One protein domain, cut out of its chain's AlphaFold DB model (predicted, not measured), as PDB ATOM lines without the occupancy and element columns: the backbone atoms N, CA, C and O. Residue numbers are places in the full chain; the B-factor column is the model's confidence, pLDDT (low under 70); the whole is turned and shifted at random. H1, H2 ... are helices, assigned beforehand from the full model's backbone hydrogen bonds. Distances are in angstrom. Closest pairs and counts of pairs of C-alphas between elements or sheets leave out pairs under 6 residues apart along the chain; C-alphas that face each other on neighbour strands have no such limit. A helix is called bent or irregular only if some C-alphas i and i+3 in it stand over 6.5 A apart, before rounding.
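AT A GLANCE: This is residues 114 to 227 of the 481 residues of an uncharacterized protein of Sorangium cellulosum (UniProt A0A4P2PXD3). Three helical pairs are stacked one after another, with H1 packed on H2 and H3 at one end of the stack. The hairpin H2-H3, the hairpin H4-H5 and the two arms of the bent helix H6 are set so that H2, H4 and H6a make one row, and H3, H5 and H6b a second row beside it. The printed part has 114 residues with six named helices, H1 to H6 in chain order, and no named strand: the class is all helix. It is compact, with a radius of gyration of the C-alphas of 13.1 A, and rounded, spanning 36 by 29 by 23 A.

HOW THE PARTS SIT: H1, residues 114 to 123, touches H2, residues 125 to 137, at a steep tilt of 53 degrees; the closest C-alphas are those of Ala 121 and Ala 128, 5.0 A apart, and H2 touches it with residues 127 to 128 alone. H2 and H3, residues 141 to 161, form a helical hairpin at a shallow tilt of 18 degrees, closest at the C-alphas of Leu 132 and Ala 144, 5.3 A. H1 also touches H3, closest at the C-alphas of Lys 122 and Val 158, 6.2 A. With H4, residues 165 to 177, H2 and H3 form an up-and-down bundle, each helix running against the one before it. H2 and H4 touch at the C-alphas of Ser 126 and Phe 167, 5.4 A. H4 and H5, residues 181 to 188, are a second helical hairpin at 8 degrees, a shallow tilt; the C-alphas of Ala 175 and Ala 184 are closest, 4.7 A apart. H3 and H5 touch at Leu 152 and Gly 186, whose C-alphas are 6.4 A apart. H6, residues 201 to 225, was assigned as one helix by its hydrogen bonds but is bent, with C-alphas 210 and 213 9.3 A apart. Its arm H6a, residues 201 to 210, touches H4, closest at the C-alphas of Val 176 and Leu 207, 5.7 A. Its arm H6b, residues 213 to 225, touches H5, closest at the C-alphas of Phe 185 and Leu 219, 6.7 A. H2 and H6a are apart, as are H3 and H6b. Every O i to N i+4 pair is within hydrogen-bond range in H2, H4, H5, H6a and H6b, against 4 of 6 in H1 and 10 of 17 in H3.

IN THESE COORDINATES: H1 begins at C-alpha 114, (110.599, 155.833, 139.583), and is irregular, with C-alphas 114 and 117 7.5 A apart. H2 and H4 are each 18.5 A from first to last C-alpha. H3, 26.2 A long, is irregular, with C-alphas 153 and 156 7.7 A apart, and has a kink of 91 degrees near residue 155. H6b, 18.4 A long, ends at C-alpha 225, (139.527, 164.846, 157.876).

THE WHOLE: The C-alphas of Ala 138 and Ala 227, the two farthest apart, are 38.5 A apart. The printed part has no cut. The links from H1 to H5 are tight; the link from H5 to H6, residues 189 to 200, is long. Mean pLDDT of the printed part is 94.7, and no printed residue is under 70.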
ATOM      1  N   ALA A 114     110.247 155.738 138.167       88.88
ATOM      2  CA  ALA A 114     110.599 155.833 139.583       88.88
ATOM      3  C   ALA A 114     112.077 156.199 139.842       88.88
ATOM      4  O   ALA A 114     112.383 156.775 140.877       88.88
ATOM      5  N   ARG A 115     112.994 155.906 138.906       89.00
ATOM      6  CA  ARG A 115     114.432 156.216 139.023       89.00
ATOM      7  C   ARG A 115     114.845 157.511 138.319       89.00
ATOM      8  O   ARG A 115     116.027 157.848 138.333       89.00
ATOM      9  N   ARG A 116     113.901 158.242 137.705       89.06
ATOM     10  CA  ARG A 116     114.195 159.447 136.908       89.06
ATOM     11  C   ARG A 116     114.992 160.484 137.697       89.06
ATOM     12  O   ARG A 116     115.932 161.043 137.144       89.06
ATOM     13  N   PHE A 117     114.631 160.712 138.959       92.12
ATOM     14  CA  PHE A 117     115.313 161.677 139.817       92.12
ATOM     15  C   PHE A 117     116.787 161.302 140.024       92.12
ATOM     16  O   PHE A 117     117.666 162.035 139.587       92.12
ATOM     17  N   VAL A 118     117.061 160.113 140.569       93.25
ATOM     18  CA  VAL A 118     118.429 159.625 140.824       93.25
ATOM     19  C   VAL A 118     119.285 159.578 139.558       93.25
ATOM     20  O   VAL A 118     120.458 159.942 139.598       93.25
ATOM     21  N   ILE A 119     118.727 159.125 138.431       89.19
ATOM     22  CA  ILE A 119     119.474 159.029 137.169       89.19
ATOM     23  C   ILE A 119     119.894 160.414 136.691       89.19
ATOM     24  O   ILE A 119     121.066 160.613 136.403       89.19
ATOM     25  N   ARG A 120     118.978 161.388 136.672       88.44
ATOM     26  CA  ARG A 120     119.313 162.760 136.265       88.44
ATOM     27  C   ARG A 120     120.239 163.451 137.265       88.44
ATOM     28  O   ARG A 120     121.165 164.133 136.846       88.44
ATOM     29  N   ALA A 121     120.051 163.224 138.561       92.25
ATOM     30  CA  ALA A 121     120.883 163.808 139.609       92.25
ATOM     31  C   ALA A 121     122.349 163.342 139.561       92.25
ATOM     32  O   ALA A 121     123.249 164.098 139.914       92.25
ATOM     33  N   LYS A 122     122.612 162.112 139.095       89.75
ATOM     34  CA  LYS A 122     123.983 161.622 138.865       89.75
ATOM     35  C   LYS A 122     124.719 162.380 137.759       89.75
ATOM     36  O   LYS A 122     125.945 162.384 137.752       89.75
ATOM     37  N   VAL A 123     123.966 162.967 136.836       86.06
ATOM     38  CA  VAL A 123     124.463 163.665 135.645       86.06
ATOM     39  C   VAL A 123     124.592 165.148 135.915       86.06
ATOM     40  O   VAL A 123     125.594 165.765 135.577       86.06
ATOM     41  N   SER A 124     123.557 165.712 136.530       90.12
ATOM     42  CA  SER A 124     123.461 167.123 136.850       90.12
ATOM     43  C   SER A 124     123.060 167.272 138.318       90.12
ATOM     44  O   SER A 124     121.868 167.253 138.643       90.12
ATOM     45  N   PRO A 125     124.054 167.410 139.216       93.94
ATOM     46  CA  PRO A 125     123.816 167.775 140.607       93.94
ATOM     47  C   PRO A 125     123.059 169.104 140.727       93.94
ATOM     48  O   PRO A 125     122.161 169.203 141.558       93.94
ATOM     49  N   SER A 126     123.358 170.077 139.857       94.88
ATOM     50  CA  SER A 126     122.650 171.363 139.779       94.88
ATOM     51  C   SER A 126     121.151 171.188 139.550       94.88
ATOM     52  O   SER A 126     120.360 171.654 140.362       94.88
ATOM     53  N   TRP A 127     120.751 170.400 138.545       94.12
ATOM     54  CA  TRP A 127     119.331 170.118 138.304       94.12
ATOM     55  C   TRP A 127     118.647 169.466 139.515       94.12
ATOM     56  O   TRP A 127     117.488 169.752 139.802       94.12
ATOM     57  N   ALA A 128     119.345 168.574 140.223       96.19
ATOM     58  CA  ALA A 128     118.783 167.938 141.410       96.19
ATOM     59  C   ALA A 128     118.526 168.956 142.527       96.19
ATOM     60  O   ALA A 128     117.495 168.874 143.185       96.19
ATOM     61  N   VAL A 129     119.435 169.915 142.720       97.50
ATOM     62  CA  VAL A 129     119.267 171.003 143.693       97.50
ATOM     63  C   VAL A 129     118.134 171.940 143.286       97.50
ATOM     64  O   VAL A 129     117.308 172.254 144.137       97.50
ATOM     65  N   ASP A 130     118.023 172.296 142.005       96.50
ATOM     66  CA  ASP A 130     116.916 173.117 141.490       96.50
ATOM     67  C   ASP A 130     115.554 172.440 141.723       96.50
ATOM     68  O   ASP A 130     114.584 173.074 142.134       96.50
ATOM     69  N   GLU A 131     115.480 171.123 141.512       96.44
ATOM     70  CA  GLU A 131     114.273 170.331 141.770       96.44
ATOM     71  C   GLU A 131     113.921 170.298 143.267       96.44
ATOM     72  O   GLU A 131     112.744 170.383 143.626       96.44
ATOM     73  N   LEU A 132     114.919 170.190 144.154       97.88
ATOM     74  CA  LEU A 132     114.700 170.278 145.601       97.88
ATOM     75  C   LEU A 132     114.215 171.675 146.006       97.88
ATOM     76  O   LEU A 132     113.254 171.778 146.768       97.88
ATOM     77  N   ALA A 133     114.834 172.730 145.469       96.81
ATOM     78  CA  ALA A 133     114.444 174.114 145.716       96.81
ATOM     79  C   ALA A 133     112.994 174.367 145.284       96.81
ATOM     80  O   ALA A 133     112.189 174.835 146.084       96.81
ATOM     81  N   SER A 134     112.621 173.946 144.072       97.31
ATOM     82  CA  SER A 134     111.255 174.100 143.558       97.31
ATOM     83  C   SER A 134     110.208 173.389 144.426       97.31
ATOM     84  O   SER A 134     109.117 173.914 144.646       97.31
ATOM     85  N   ARG A 135     110.531 172.210 144.975       97.12
ATOM     86  CA  ARG A 135     109.626 171.478 145.882       97.12
ATOM     87  C   ARG A 135     109.447 172.176 147.216       97.12
ATOM     88  O   ARG A 135     108.327 172.251 147.714       97.12
ATOM     89  N   VAL A 136     110.537 172.691 147.775       96.44
ATOM     90  CA  VAL A 136     110.506 173.503 148.993       96.44
ATOM     91  C   VAL A 136     109.667 174.765 148.773       96.44
ATOM     92  O   VAL A 136     108.793 175.055 149.585       96.44
ATOM     93  N   GLU A 137     109.868 175.478 147.662       95.62
ATOM     94  CA  GLU A 137     109.086 176.673 147.304       95.62
ATOM     95  C   GLU A 137     107.591 176.367 147.141       95.62
ATOM     96  O   GLU A 137     106.742 177.174 147.517       95.62
ATOM     97  N   ALA A 138     107.255 175.174 146.642       96.69
ATOM     98  CA  ALA A 138     105.881 174.689 146.544       96.69
ATOM     99  C   ALA A 138     105.284 174.209 147.887       96.69
ATOM    100  O   ALA A 138     104.135 173.766 147.918       96.69
ATOM    101  N   GLY A 139     106.037 174.262 148.992       95.69
ATOM    102  CA  GLY A 139     105.615 173.791 150.315       95.69
ATOM    103  C   GLY A 139     105.673 172.270 150.504       95.69
ATOM    104  O   GLY A 139     105.216 171.759 151.525       95.69
ATOM    105  N   ALA A 140     106.246 171.529 149.552       96.94
ATOM    106  CA  ALA A 140     106.384 170.073 149.585       96.94
ATOM    107  C   ALA A 140     107.709 169.635 150.244       96.94
ATOM    108  O   ALA A 140     108.478 168.851 149.680       96.94
ATOM    109  N   THR A 141     108.000 170.150 151.444       96.25
ATOM    110  CA  THR A 141     109.286 169.934 152.132       96.25
ATOM    111  C   THR A 141     109.554 168.461 152.446       96.25
ATOM    112  O   THR A 141     110.686 168.007 152.298       96.25
ATOM    113  N   ASP A 142     108.536 167.678 152.812       97.25
ATOM    114  CA  ASP A 142     108.714 166.244 153.090       97.25
ATOM    115  C   ASP A 142     109.107 165.454 151.835       97.25
ATOM    116  O   ASP A 142     110.024 164.631 151.879       97.25
ATOM    117  N   GLU A 143     108.510 165.772 150.683       96.25
ATOM    118  CA  GLU A 143     108.934 165.186 149.409       96.25
ATOM    119  C   GLU A 143     110.364 165.598 149.051       96.25
ATOM    120  O   GLU A 143     111.140 164.778 148.553       96.25
ATOM    121  N   ALA A 144     110.734 166.856 149.308       97.31
ATOM    122  CA  ALA A 144     112.095 167.333 149.093       97.31
ATOM    123  C   ALA A 144     113.097 166.580 149.986       97.31
ATOM    124  O   ALA A 144     114.145 166.156 149.499       97.31
ATOM    125  N   ARG A 145     112.766 166.321 151.258       98.31
ATOM    126  CA  ARG A 145     113.592 165.502 152.165       98.31
ATOM    127  C   ARG A 145     113.757 164.081 151.647       98.31
ATOM    128  O   ARG A 145     114.871 163.558 151.649       98.31
ATOM    129  N   ASP A 146     112.684 163.455 151.179       97.19
ATOM    130  CA  ASP A 146     112.752 162.096 150.642       97.19
ATOM    131  C   ASP A 146     113.609 162.025 149.373       97.19
ATOM    132  O   ASP A 146     114.452 161.134 149.243       97.19
ATOM    133  N   ARG A 147     113.507 163.023 148.491       96.56
ATOM    134  CA  ARG A 147     114.396 163.133 147.325       96.56
ATOM    135  C   ARG A 147     115.841 163.409 147.725       96.56
ATOM    136  O   ARG A 147     116.745 162.782 147.180       96.56
ATOM    137  N   ALA A 148     116.087 164.267 148.711       97.56
ATOM    138  CA  ALA A 148     117.428 164.512 149.236       97.56
ATOM    139  C   ALA A 148     118.069 163.231 149.807       97.56
ATOM    140  O   ALA A 148     119.242 162.965 149.536       97.56
ATOM    141  N   LYS A 149     117.305 162.382 150.514       97.94
ATOM    142  CA  LYS A 149     117.780 161.067 150.998       97.94
ATOM    143  C   LYS A 149     118.248 160.167 149.856       97.94
ATOM    144  O   LYS A 149     119.270 159.495 149.988       97.94
ATOM    145  N   GLU A 150     117.541 160.172 148.723       97.25
ATOM    146  CA  GLU A 150     117.923 159.386 147.543       97.25
ATOM    147  C   GLU A 150     119.267 159.823 146.936       97.25
ATOM    148  O   GLU A 150     119.912 159.009 146.272       97.25
ATOM    149  N   LEU A 151     119.718 161.066 147.169       97.50
ATOM    150  CA  LEU A 151     121.008 161.565 146.679       97.50
ATOM    151  C   LEU A 151     122.198 160.980 147.450       97.50
ATOM    152  O   LEU A 151     123.224 160.645 146.848       97.50
ATOM    153  N   LEU A 152     122.068 160.832 148.773       96.69
ATOM    154  CA  LEU A 152     123.179 160.521 149.687       96.69
ATOM    155  C   LEU A 152     124.073 159.337 149.254       96.69
ATOM    156  O   LEU A 152     125.297 159.484 149.319       96.69
ATOM    157  N   PRO A 153     123.548 158.198 148.745       96.50
ATOM    158  CA  PRO A 153     124.373 157.039 148.378       96.50
ATOM    159  C   PRO A 153     125.397 157.292 147.261       96.50
ATOM    160  O   PRO A 153     126.354 156.529 147.102       96.50
ATOM    161  N   PHE A 154     125.207 158.326 146.439       94.69
ATOM    162  CA  PHE A 154     126.125 158.657 145.344       94.69
ATOM    163  C   PHE A 154     126.625 160.102 145.377       94.69
ATOM    164  O   PHE A 154     127.585 160.407 144.665       94.69
ATOM    165  N   TRP A 155     126.039 160.959 146.216       96.06
ATOM    166  CA  TRP A 155     126.318 162.393 146.277       96.06
ATOM    167  C   TRP A 155     127.809 162.713 146.396       96.06
ATOM    168  O   TRP A 155     128.334 163.511 145.622       96.06
ATOM    169  N   ARG A 156     128.532 161.984 147.262       93.75
ATOM    170  CA  ARG A 156     129.979 162.167 147.476       93.75
ATOM    171  C   ARG A 156     130.836 162.003 146.217       93.75
ATOM    172  O   ARG A 156     131.949 162.516 146.177       93.75
ATOM    173  N   ARG A 157     130.349 161.285 145.203       92.25
ATOM    174  CA  ARG A 157     131.065 161.084 143.934       92.25
ATOM    175  C   ARG A 157     130.703 162.112 142.869       92.25
ATOM    176  O   ARG A 157     131.495 162.288 141.952       92.25
ATOM    177  N   VAL A 158     129.527 162.734 142.956       92.69
ATOM    178  CA  VAL A 158     128.987 163.585 141.882       92.69
ATOM    179  C   VAL A 158     129.012 165.066 142.236       92.69
ATOM    180  O   VAL A 158     129.437 165.866 141.412       92.69
ATOM    181  N   ALA A 159     128.638 165.435 143.463       94.00
ATOM    182  CA  ALA A 159     128.533 166.831 143.882       94.00
ATOM    183  C   ALA A 159     129.858 167.608 143.806       94.00
ATOM    184  O   ALA A 159     129.831 168.745 143.344       94.00
ATOM    185  N   PRO A 160     131.026 167.027 144.163       91.94
ATOM    186  CA  PRO A 160     132.296 167.748 144.055       91.94
ATOM    187  C   PRO A 160     132.684 168.123 142.618       91.94
ATOM    188  O   PRO A 160     133.449 169.065 142.429       91.94
ATOM    189  N   ASN A 161     132.163 167.402 141.614       90.25
ATOM    190  CA  ASN A 161     132.477 167.645 140.201       90.25
ATOM    191  C   ASN A 161     131.676 168.815 139.613       90.25
ATOM    192  O   ASN A 161     132.018 169.307 138.542       90.25
ATOM    193  N   GLU A 162     130.621 169.264 140.294       92.19
ATOM    194  CA  GLU A 162     129.889 170.466 139.914       92.19
ATOM    195  C   GLU A 162     130.651 171.692 140.431       92.19
ATOM    196  O   GLU A 162     130.770 171.908 141.638       92.19
ATOM    197  N   ALA A 163     131.221 172.483 139.524       87.31
ATOM    198  CA  ALA A 163     132.082 173.620 139.855       87.31
ATOM    199  C   ALA A 163     131.307 174.932 140.064       87.31
ATOM    200  O   ALA A 163     131.869 175.891 140.590       87.31
ATOM    201  N   SER A 164     130.027 174.980 139.681       92.75
ATOM    202  CA  SER A 164     129.211 176.193 139.744       92.75
ATOM    203  C   SER A 164     129.114 176.776 141.163       92.75
ATOM    204  O   SER A 164     128.838 176.071 142.137       92.75
ATOM    205  N   GLU A 165     129.310 178.094 141.293       91.31
ATOM    206  CA  GLU A 165     129.028 178.823 142.541       91.31
ATOM    207  C   GLU A 165     127.523 178.898 142.826       91.31
ATOM    208  O   GLU A 165     127.120 178.858 143.988       91.31
ATOM    209  N   ALA A 166     126.695 178.988 141.776       94.62
ATOM    210  CA  ALA A 166     125.240 179.008 141.918       94.62
ATOM    211  C   ALA A 166     124.751 177.704 142.554       94.62
ATOM    212  O   ALA A 166     124.017 177.750 143.531       94.62
ATOM    213  N   PHE A 167     125.290 176.565 142.108       96.12
ATOM    214  CA  PHE A 167     125.020 175.263 142.717       96.12
ATOM    215  C   PHE A 167     125.298 175.246 144.225       96.12
ATOM    216  O   PHE A 167     124.460 174.791 144.997       96.12
ATOM    217  N   VAL A 168     126.455 175.754 144.664       96.38
ATOM    218  CA  VAL A 168     126.814 175.770 146.094       96.38
ATOM    219  C   VAL A 168     125.875 176.681 146.877       96.38
ATOM    220  O   VAL A 168     125.396 176.293 147.939       96.38
ATOM    221  N   ARG A 169     125.589 177.878 146.355       96.50
ATOM    222  CA  ARG A 169     124.648 178.819 146.975       96.50
ATOM    223  C   ARG A 169     123.259 178.194 147.124       96.50
ATOM    224  O   ARG A 169     122.681 178.262 148.203       96.50
ATOM    225  N   ASP A 170     122.746 177.583 146.064       96.94
ATOM    226  CA  ASP A 170     121.391 177.036 146.037       96.94
ATOM    227  C   ASP A 170     121.304 175.782 146.914       96.94
ATOM    228  O   ASP A 170     120.341 175.615 147.659       96.94
ATOM    229  N   LEU A 171     122.367 174.971 146.959       97.94
ATOM    230  CA  LEU A 171     122.473 173.844 147.881       97.94
ATOM    231  C   LEU A 171     122.478 174.289 149.348       97.94
ATOM    232  O   LEU A 171     121.834 173.641 150.168       97.94
ATOM    233  N   LEU A 172     123.182 175.375 149.693       97.94
ATOM    234  CA  LEU A 172     123.163 175.939 151.047       97.94
ATOM    235  C   LEU A 172     121.748 176.397 151.430       97.94
ATOM    236  O   LEU A 172     121.271 176.062 152.511       97.94
ATOM    237  N   SER A 173     121.054 177.098 150.529       97.31
ATOM    238  CA  SER A 173     119.670 177.539 150.743       97.31
ATOM    239  C   SER A 173     118.705 176.360 150.903       97.31
ATOM    240  O   SER A 173     117.907 176.339 151.839       97.31
ATOM    241  N   VAL A 174     118.813 175.341 150.041       98.00
ATOM    242  CA  VAL A 174     118.031 174.099 150.145       98.00
ATOM    243  C   VAL A 174     118.327 173.387 151.461       98.00
ATOM    244  O   VAL A 174     117.400 172.965 152.141       98.00
ATOM    245  N   ALA A 175     119.594 173.283 151.865       98.06
ATOM    246  CA  ALA A 175     119.974 172.629 153.113       98.06
ATOM    247  C   ALA A 175     119.347 173.306 154.341       98.06
ATOM    248  O   ALA A 175     118.962 172.601 155.268       98.06
ATOM    249  N   VAL A 176     119.197 174.634 154.352       97.75
ATOM    250  CA  VAL A 176     118.436 175.342 155.399       97.75
ATOM    251  C   VAL A 176     116.951 175.009 155.309       97.75
ATOM    252  O   VAL A 176     116.340 174.630 156.302       97.75
ATOM    253  N   ALA A 177     116.370 175.105 154.116       97.56
ATOM    254  CA  ALA A 177     114.930 174.973 153.938       97.56
ATOM    255  C   ALA A 177     114.394 173.538 154.104       97.56
ATOM    256  O   ALA A 177     113.213 173.347 154.387       97.56
ATOM    257  N   LEU A 178     115.257 172.526 153.969       97.31
ATOM    258  CA  LEU A 178     114.940 171.147 154.339       97.31
ATOM    259  C   LEU A 178     114.727 170.983 155.850       97.31
ATOM    260  O   LEU A 178     114.062 170.026 156.239       97.31
ATOM    261  N   ASP A 179     115.260 171.879 156.686       97.19
ATOM    262  CA  ASP A 179     115.133 171.842 158.150       97.19
ATOM    263  C   ASP A 179     115.416 170.443 158.738       97.19
ATOM    264  O   ASP A 179     114.638 169.874 159.501       97.19
ATOM    265  N   ASP A 180     116.512 169.833 158.284       98.00
ATOM    266  CA  ASP A 180     116.988 168.517 158.710       98.00
ATOM    267  C   ASP A 180     118.518 168.543 158.738       98.00
ATOM    268  O   ASP A 180     119.194 168.526 157.703       98.00
ATOM    269  N   GLY A 181     119.072 168.598 159.951       97.50
ATOM    270  CA  GLY A 181     120.507 168.760 160.161       97.50
ATOM    271  C   GLY A 181     121.344 167.592 159.636       97.50
ATOM    272  O   GLY A 181     122.467 167.816 159.177       97.50
ATOM    273  N   GLU A 182     120.832 166.358 159.654       98.12
ATOM    274  CA  GLU A 182     121.579 165.203 159.139       98.12
ATOM    275  C   GLU A 182     121.567 165.174 157.611       98.12
ATOM    276  O   GLU A 182     122.602 164.893 156.998       98.12
ATOM    277  N   LEU A 183     120.444 165.528 156.977       97.81
ATOM    278  CA  LEU A 183     120.390 165.679 155.521       97.81
ATOM    279  C   LEU A 183     121.274 166.829 155.047       97.81
ATOM    280  O   LEU A 183     122.087 166.631 154.143       97.81
ATOM    281  N   ALA A 184     121.187 167.997 155.688       98.31
ATOM    282  CA  ALA A 184     122.055 169.134 155.395       98.31
ATOM    283  C   ALA A 184     123.538 168.746 155.512       98.31
ATOM    284  O   ALA A 184     124.338 169.028 154.617       98.31
ATOM    285  N   PHE A 185     123.908 168.026 156.576       98.25
ATOM    286  CA  PHE A 185     125.272 167.539 156.766       98.25
ATOM    287  C   PHE A 185     125.688 166.537 155.677       98.25
ATOM    288  O   PHE A 185     126.783 166.643 155.122       98.25
ATOM    289  N   GLY A 186     124.831 165.573 155.330       97.69
ATOM    290  CA  GLY A 186     125.104 164.587 154.280       97.69
ATOM    291  C   GLY A 186     125.274 165.208 152.889       97.69
ATOM    292  O   GLY A 186     126.089 164.736 152.095       97.69
ATOM    293  N   LEU A 187     124.554 166.298 152.614       97.81
ATOM    294  CA  LEU A 187     124.643 167.043 151.361       97.81
ATOM    295  C   LEU A 187     125.887 167.946 151.282       97.81
ATOM    296  O   LEU A 187     126.463 168.083 150.202       97.81
ATOM    297  N   LEU A 188     126.320 168.540 152.399       97.19
ATOM    298  CA  LEU A 188     127.408 169.533 152.432       97.19
ATOM    299  C   LEU A 188     128.778 168.957 152.820       97.19
ATOM    300  O   LEU A 188     129.808 169.474 152.387       97.19
ATOM    301  N   SER A 189     128.828 167.878 153.604       95.56
ATOM    302  CA  SER A 189     130.092 167.245 154.020       95.56
ATOM    303  C   SER A 189     130.960 166.704 152.875       95.56
ATOM    304  O   SER A 189     132.179 166.663 153.056       95.56
ATOM    305  N   PRO A 190     130.419 166.323 151.696       94.19
ATOM    306  CA  PRO A 190     131.251 165.975 150.550       94.19
ATOM    307  C   PRO A 190     131.857 167.168 149.809       94.19
ATOM    308  O   PRO A 190     132.682 166.954 148.924       94.19
ATOM    309  N   LEU A 191     131.418 168.391 150.111       91.31
ATOM    310  CA  LEU A 191     132.055 169.612 149.621       91.31
ATOM    311  C   LEU A 191     133.235 169.986 150.529       91.31
ATOM    312  O   LEU A 191     133.509 169.297 151.503       91.31
ATOM    313  N   GLY A 192     133.928 171.082 150.223       90.94
ATOM    314  CA  GLY A 192     135.008 171.608 151.058       90.94
ATOM    315  C   GLY A 192     134.872 173.109 151.323       90.94
ATOM    316  O   GLY A 192     134.172 173.805 150.584       90.94
ATOM    317  N   PRO A 193     135.588 173.641 152.329       91.56
ATOM    318  CA  PRO A 193     135.532 175.051 152.711       91.56
ATOM    319  C   PRO A 193     136.077 175.976 151.620       91.56
ATOM    320  O   PRO A 193     135.668 177.126 151.541       91.56
ATOM    321  N   HIS A 194     136.930 175.472 150.722       89.69
ATOM    322  CA  HIS A 194     137.399 176.214 149.547       89.69
ATOM    323  C   HIS A 194     136.264 176.618 148.584       89.69
ATOM    324  O   HIS A 194     136.481 177.443 147.702       89.69
ATOM    325  N   ARG A 195     135.063 176.035 148.723       90.62
ATOM    326  CA  ARG A 195     133.863 176.404 147.953       90.62
ATOM    327  C   ARG A 195     133.118 177.607 148.535       90.62
ATOM    328  O   ARG A 195     132.174 178.074 147.906       90.62
ATOM    329  N   LEU A 196     133.511 178.088 149.716       92.06
ATOM    330  CA  LEU A 196     132.935 179.275 150.334       92.06
ATOM    331  C   LEU A 196     133.583 180.524 149.727       92.06
ATOM    332  O   LEU A 196     134.725 180.858 150.030       92.06
ATOM    333  N   SER A 197     132.843 181.207 148.858       90.44
ATOM    334  CA  SER A 197     133.218 182.487 148.254       90.44
ATOM    335  C   SER A 197     132.323 183.620 148.771       90.44
ATOM    336  O   SER A 197     131.262 183.345 149.340       90.44
ATOM    337  N   PRO A 198     132.663 184.900 148.524       90.12
ATOM    338  CA  PRO A 198     131.839 186.028 148.966       90.12
ATOM    339  C   PRO A 198     130.363 185.965 148.558       90.12
ATOM    340  O   PRO A 198     129.511 186.548 149.223       90.12
ATOM    341  N   ARG A 199     130.036 185.237 147.483       91.50
ATOM    342  CA  ARG A 199     128.660 185.053 147.002       91.50
ATOM    343  C   ARG A 199     127.897 183.948 147.729       91.50
ATOM    344  O   ARG A 199     126.676 184.026 147.821       91.50
ATOM    345  N   THR A 200     128.586 182.927 148.234       94.50
ATOM    346  CA  THR A 200     127.970 181.800 148.955       94.50
ATOM    347  C   THR A 200     127.969 182.018 150.466       94.50
ATOM    348  O   THR A 200     127.132 181.455 151.167       94.50
ATOM    349  N   THR A 201     128.895 182.836 150.979       94.62
ATOM    350  CA  THR A 201     129.064 183.087 152.415       94.62
ATOM    351  C   THR A 201     127.782 183.553 153.115       94.62
ATOM    352  O   THR A 201     127.503 183.014 154.181       94.62
ATOM    353  N   PRO A 202     126.946 184.458 152.561       95.06
ATOM    354  CA  PRO A 202     125.698 184.845 153.222       95.06
ATOM    355  C   PRO A 202     124.752 183.662 153.474       95.06
ATOM    356  O   PRO A 202     124.245 183.513 154.582       95.06
ATOM    357  N   ALA A 203     124.581 182.772 152.489       96.00
ATOM    358  CA  ALA A 203     123.765 181.565 152.645       96.00
ATOM    359  C   ALA A 203     124.370 180.599 153.676       96.00
ATOM    360  O   ALA A 203     123.650 179.988 154.463       96.00
ATOM    361  N   PHE A 204     125.702 180.502 153.725       97.12
ATOM    362  CA  PHE A 204     126.395 179.720 154.749       97.12
ATOM    363  C   PHE A 204     126.191 180.296 156.158       97.12
ATOM    364  O   PHE A 204     125.945 179.541 157.092       97.12
ATOM    365  N   VAL A 205     126.233 181.621 156.323       97.31
ATOM    366  CA  VAL A 205     125.960 182.287 157.607       97.31
ATOM    367  C   VAL A 205     124.533 181.997 158.077       97.31
ATOM    368  O   VAL A 205     124.350 181.627 159.235       97.31
ATOM    369  N   THR A 206     123.536 182.085 157.189       97.50
ATOM    370  CA  THR A 206     122.150 181.690 157.506       97.50
ATOM    371  C   THR A 206     122.087 180.251 158.004       97.50
ATOM    372  O   THR A 206     121.432 179.966 159.002       97.50
ATOM    373  N   LEU A 207     122.821 179.351 157.351       97.38
ATOM    374  CA  LEU A 207     122.876 177.948 157.728       97.38
ATOM    375  C   LEU A 207     123.504 177.731 159.112       97.38
ATOM    376  O   LEU A 207     122.976 176.954 159.909       97.38
ATOM    377  N   VAL A 208     124.590 178.444 159.422       97.81
ATOM    378  CA  VAL A 208     125.239 178.413 160.743       97.81
ATOM    379  C   VAL A 208     124.291 178.900 161.837       97.81
ATOM    380  O   VAL A 208     124.263 178.311 162.915       97.81
ATOM    381  N   GLN A 209     123.495 179.939 161.572       97.25
ATOM    382  CA  GLN A 209     122.499 180.414 162.537       97.25
ATOM    383  C   GLN A 209     121.334 179.437 162.705       97.25
ATOM    384  O   GLN A 209     120.828 179.291 163.812       97.25
ATOM    385  N   HIS A 210     120.937 178.746 161.636       97.69
ATOM    386  CA  HIS A 210     119.824 177.796 161.662       97.69
ATOM    387  C   HIS A 210     120.152 176.519 162.446       97.69
ATOM    388  O   HIS A 210     119.395 176.117 163.323       97.69
ATOM    389  N   TYR A 211     121.296 175.887 162.159       97.94
ATOM    390  CA  TYR A 211     121.685 174.613 162.788       97.94
ATOM    391  C   TYR A 211     122.613 174.764 164.001       97.94
ATOM    392  O   TYR A 211     122.844 173.804 164.742       97.94
ATOM    393  N   GLY A 212     123.156 175.960 164.216       97.62
ATOM    394  CA  GLY A 212     123.972 176.299 165.370       97.62
ATOM    395  C   GLY A 212     125.433 175.845 165.300       97.62
ATOM    396  O   GLY A 212     125.941 175.274 164.324       97.62
ATOM    397  N   LEU A 213     126.143 176.128 166.394       97.50
ATOM    398  CA  LEU A 213     127.593 175.961 166.496       97.50
ATOM    399  C   LEU A 213     128.050 174.499 166.385       97.50
ATOM    400  O   LEU A 213     128.989 174.209 165.646       97.50
ATOM    401  N   SER A 214     127.412 173.578 167.113       97.94
ATOM    402  CA  SER A 214     127.840 172.172 167.188       97.94
ATOM    403  C   SER A 214     127.763 171.477 165.827       97.94
ATOM    404  O   SER A 214     128.690 170.768 165.428       97.94
ATOM    405  N   TRP A 215     126.691 171.739 165.079       98.25
ATOM    406  CA  TRP A 215     126.523 171.264 163.710       98.25
ATOM    407  C   TRP A 215     127.627 171.812 162.795       98.25
ATOM    408  O   TRP A 215     128.283 171.060 162.069       98.25
ATOM    409  N   SER A 216     127.907 173.111 162.898       97.88
ATOM    410  CA  SER A 216     128.904 173.790 162.065       97.88
ATOM    411  C   SER A 216     130.328 173.291 162.341       97.88
ATOM    412  O   SER A 216     131.103 173.039 161.416       97.88
ATOM    413  N   GLN A 217     130.668 173.063 163.612       97.62
ATOM    414  CA  GLN A 217     131.941 172.461 164.020       97.62
ATOM    415  C   GLN A 217     132.101 171.039 163.471       97.62
ATOM    416  O   GLN A 217     133.189 170.675 163.009       97.62
ATOM    417  N   ARG A 218     131.027 170.236 163.473       97.56
ATOM    418  CA  ARG A 218     131.029 168.887 162.886       97.56
ATOM    419  C   ARG A 218     131.309 168.942 161.384       97.56
ATOM    420  O   ARG A 218     132.122 168.151 160.906       97.56
ATOM    421  N   LEU A 219     130.708 169.886 160.655       97.00
ATOM    422  CA  LEU A 219     130.966 170.077 159.223       97.00
ATOM    423  C   LEU A 219     132.440 170.407 158.950       97.00
ATOM    424  O   LEU A 219     133.099 169.706 158.184       97.00
ATOM    425  N   PHE A 220     132.996 171.401 159.644       95.00
ATOM    426  CA  PHE A 220     134.405 171.774 159.481       95.00
ATOM    427  C   PHE A 220     135.391 170.690 159.925       95.00
ATOM    428  O   PHE A 220     136.509 170.635 159.408       95.00
ATOM    429  N   SER A 221     135.007 169.839 160.877       93.31
ATOM    430  CA  SER A 221     135.813 168.684 161.295       93.31
ATOM    431  C   SER A 221     135.802 167.583 160.232       93.31
ATOM    432  O   SER A 221     136.844 167.002 159.936       93.31
ATOM    433  N   ALA A 222     134.651 167.336 159.597       93.50
ATOM    434  CA  ALA A 222     134.545 166.407 158.474       93.50
ATOM    435  C   ALA A 222     135.368 166.879 157.269       93.50
ATOM    436  O   ALA A 222     136.073 166.083 156.651       93.50
ATOM    437  N   TRP A 223     135.341 168.183 156.978       93.50
ATOM    438  CA  TRP A 223     136.162 168.761 155.920       93.50
ATOM    439  C   TRP A 223     137.657 168.623 156.191       93.50
ATOM    440  O   TRP A 223     138.398 168.267 155.282       93.50
ATOM    441  N   GLN A 224     138.093 168.839 157.433       87.81
ATOM    442  CA  GLN A 224     139.495 168.698 157.827       87.81
ATOM    443  C   GLN A 224     140.009 167.253 157.717       87.81
ATOM    444  O   GLN A 224     141.187 167.043 157.433       87.81
ATOM    445  N   ALA A 225     139.147 166.257 157.936       87.75
ATOM    446  CA  ALA A 225     139.527 164.846 157.876       87.75
ATOM    447  C   ALA A 225     139.829 164.344 156.449       87.75
ATOM    448  O   ALA A 225     140.485 163.315 156.292       87.75
ATOM    449  N   ASP A 226     139.366 165.044 155.408       83.75
ATOM    450  CA  ASP A 226     139.585 164.680 154.004       83.75
ATOM    451  C   ASP A 226     140.565 165.670 153.354       83.75
ATOM    452  O   ASP A 226     140.213 166.803 153.029       83.75
ATOM    453  N   ALA A 227     141.813 165.233 153.143       74.81
ATOM    454  CA  ALA A 227     142.900 166.077 152.636       74.81
ATOM    455  C   ALA A 227     142.597 166.750 151.282       74.81
ATOM    456  O   ALA A 227     143.196 167.774 150.955       74.81
TER     457      ALA A 227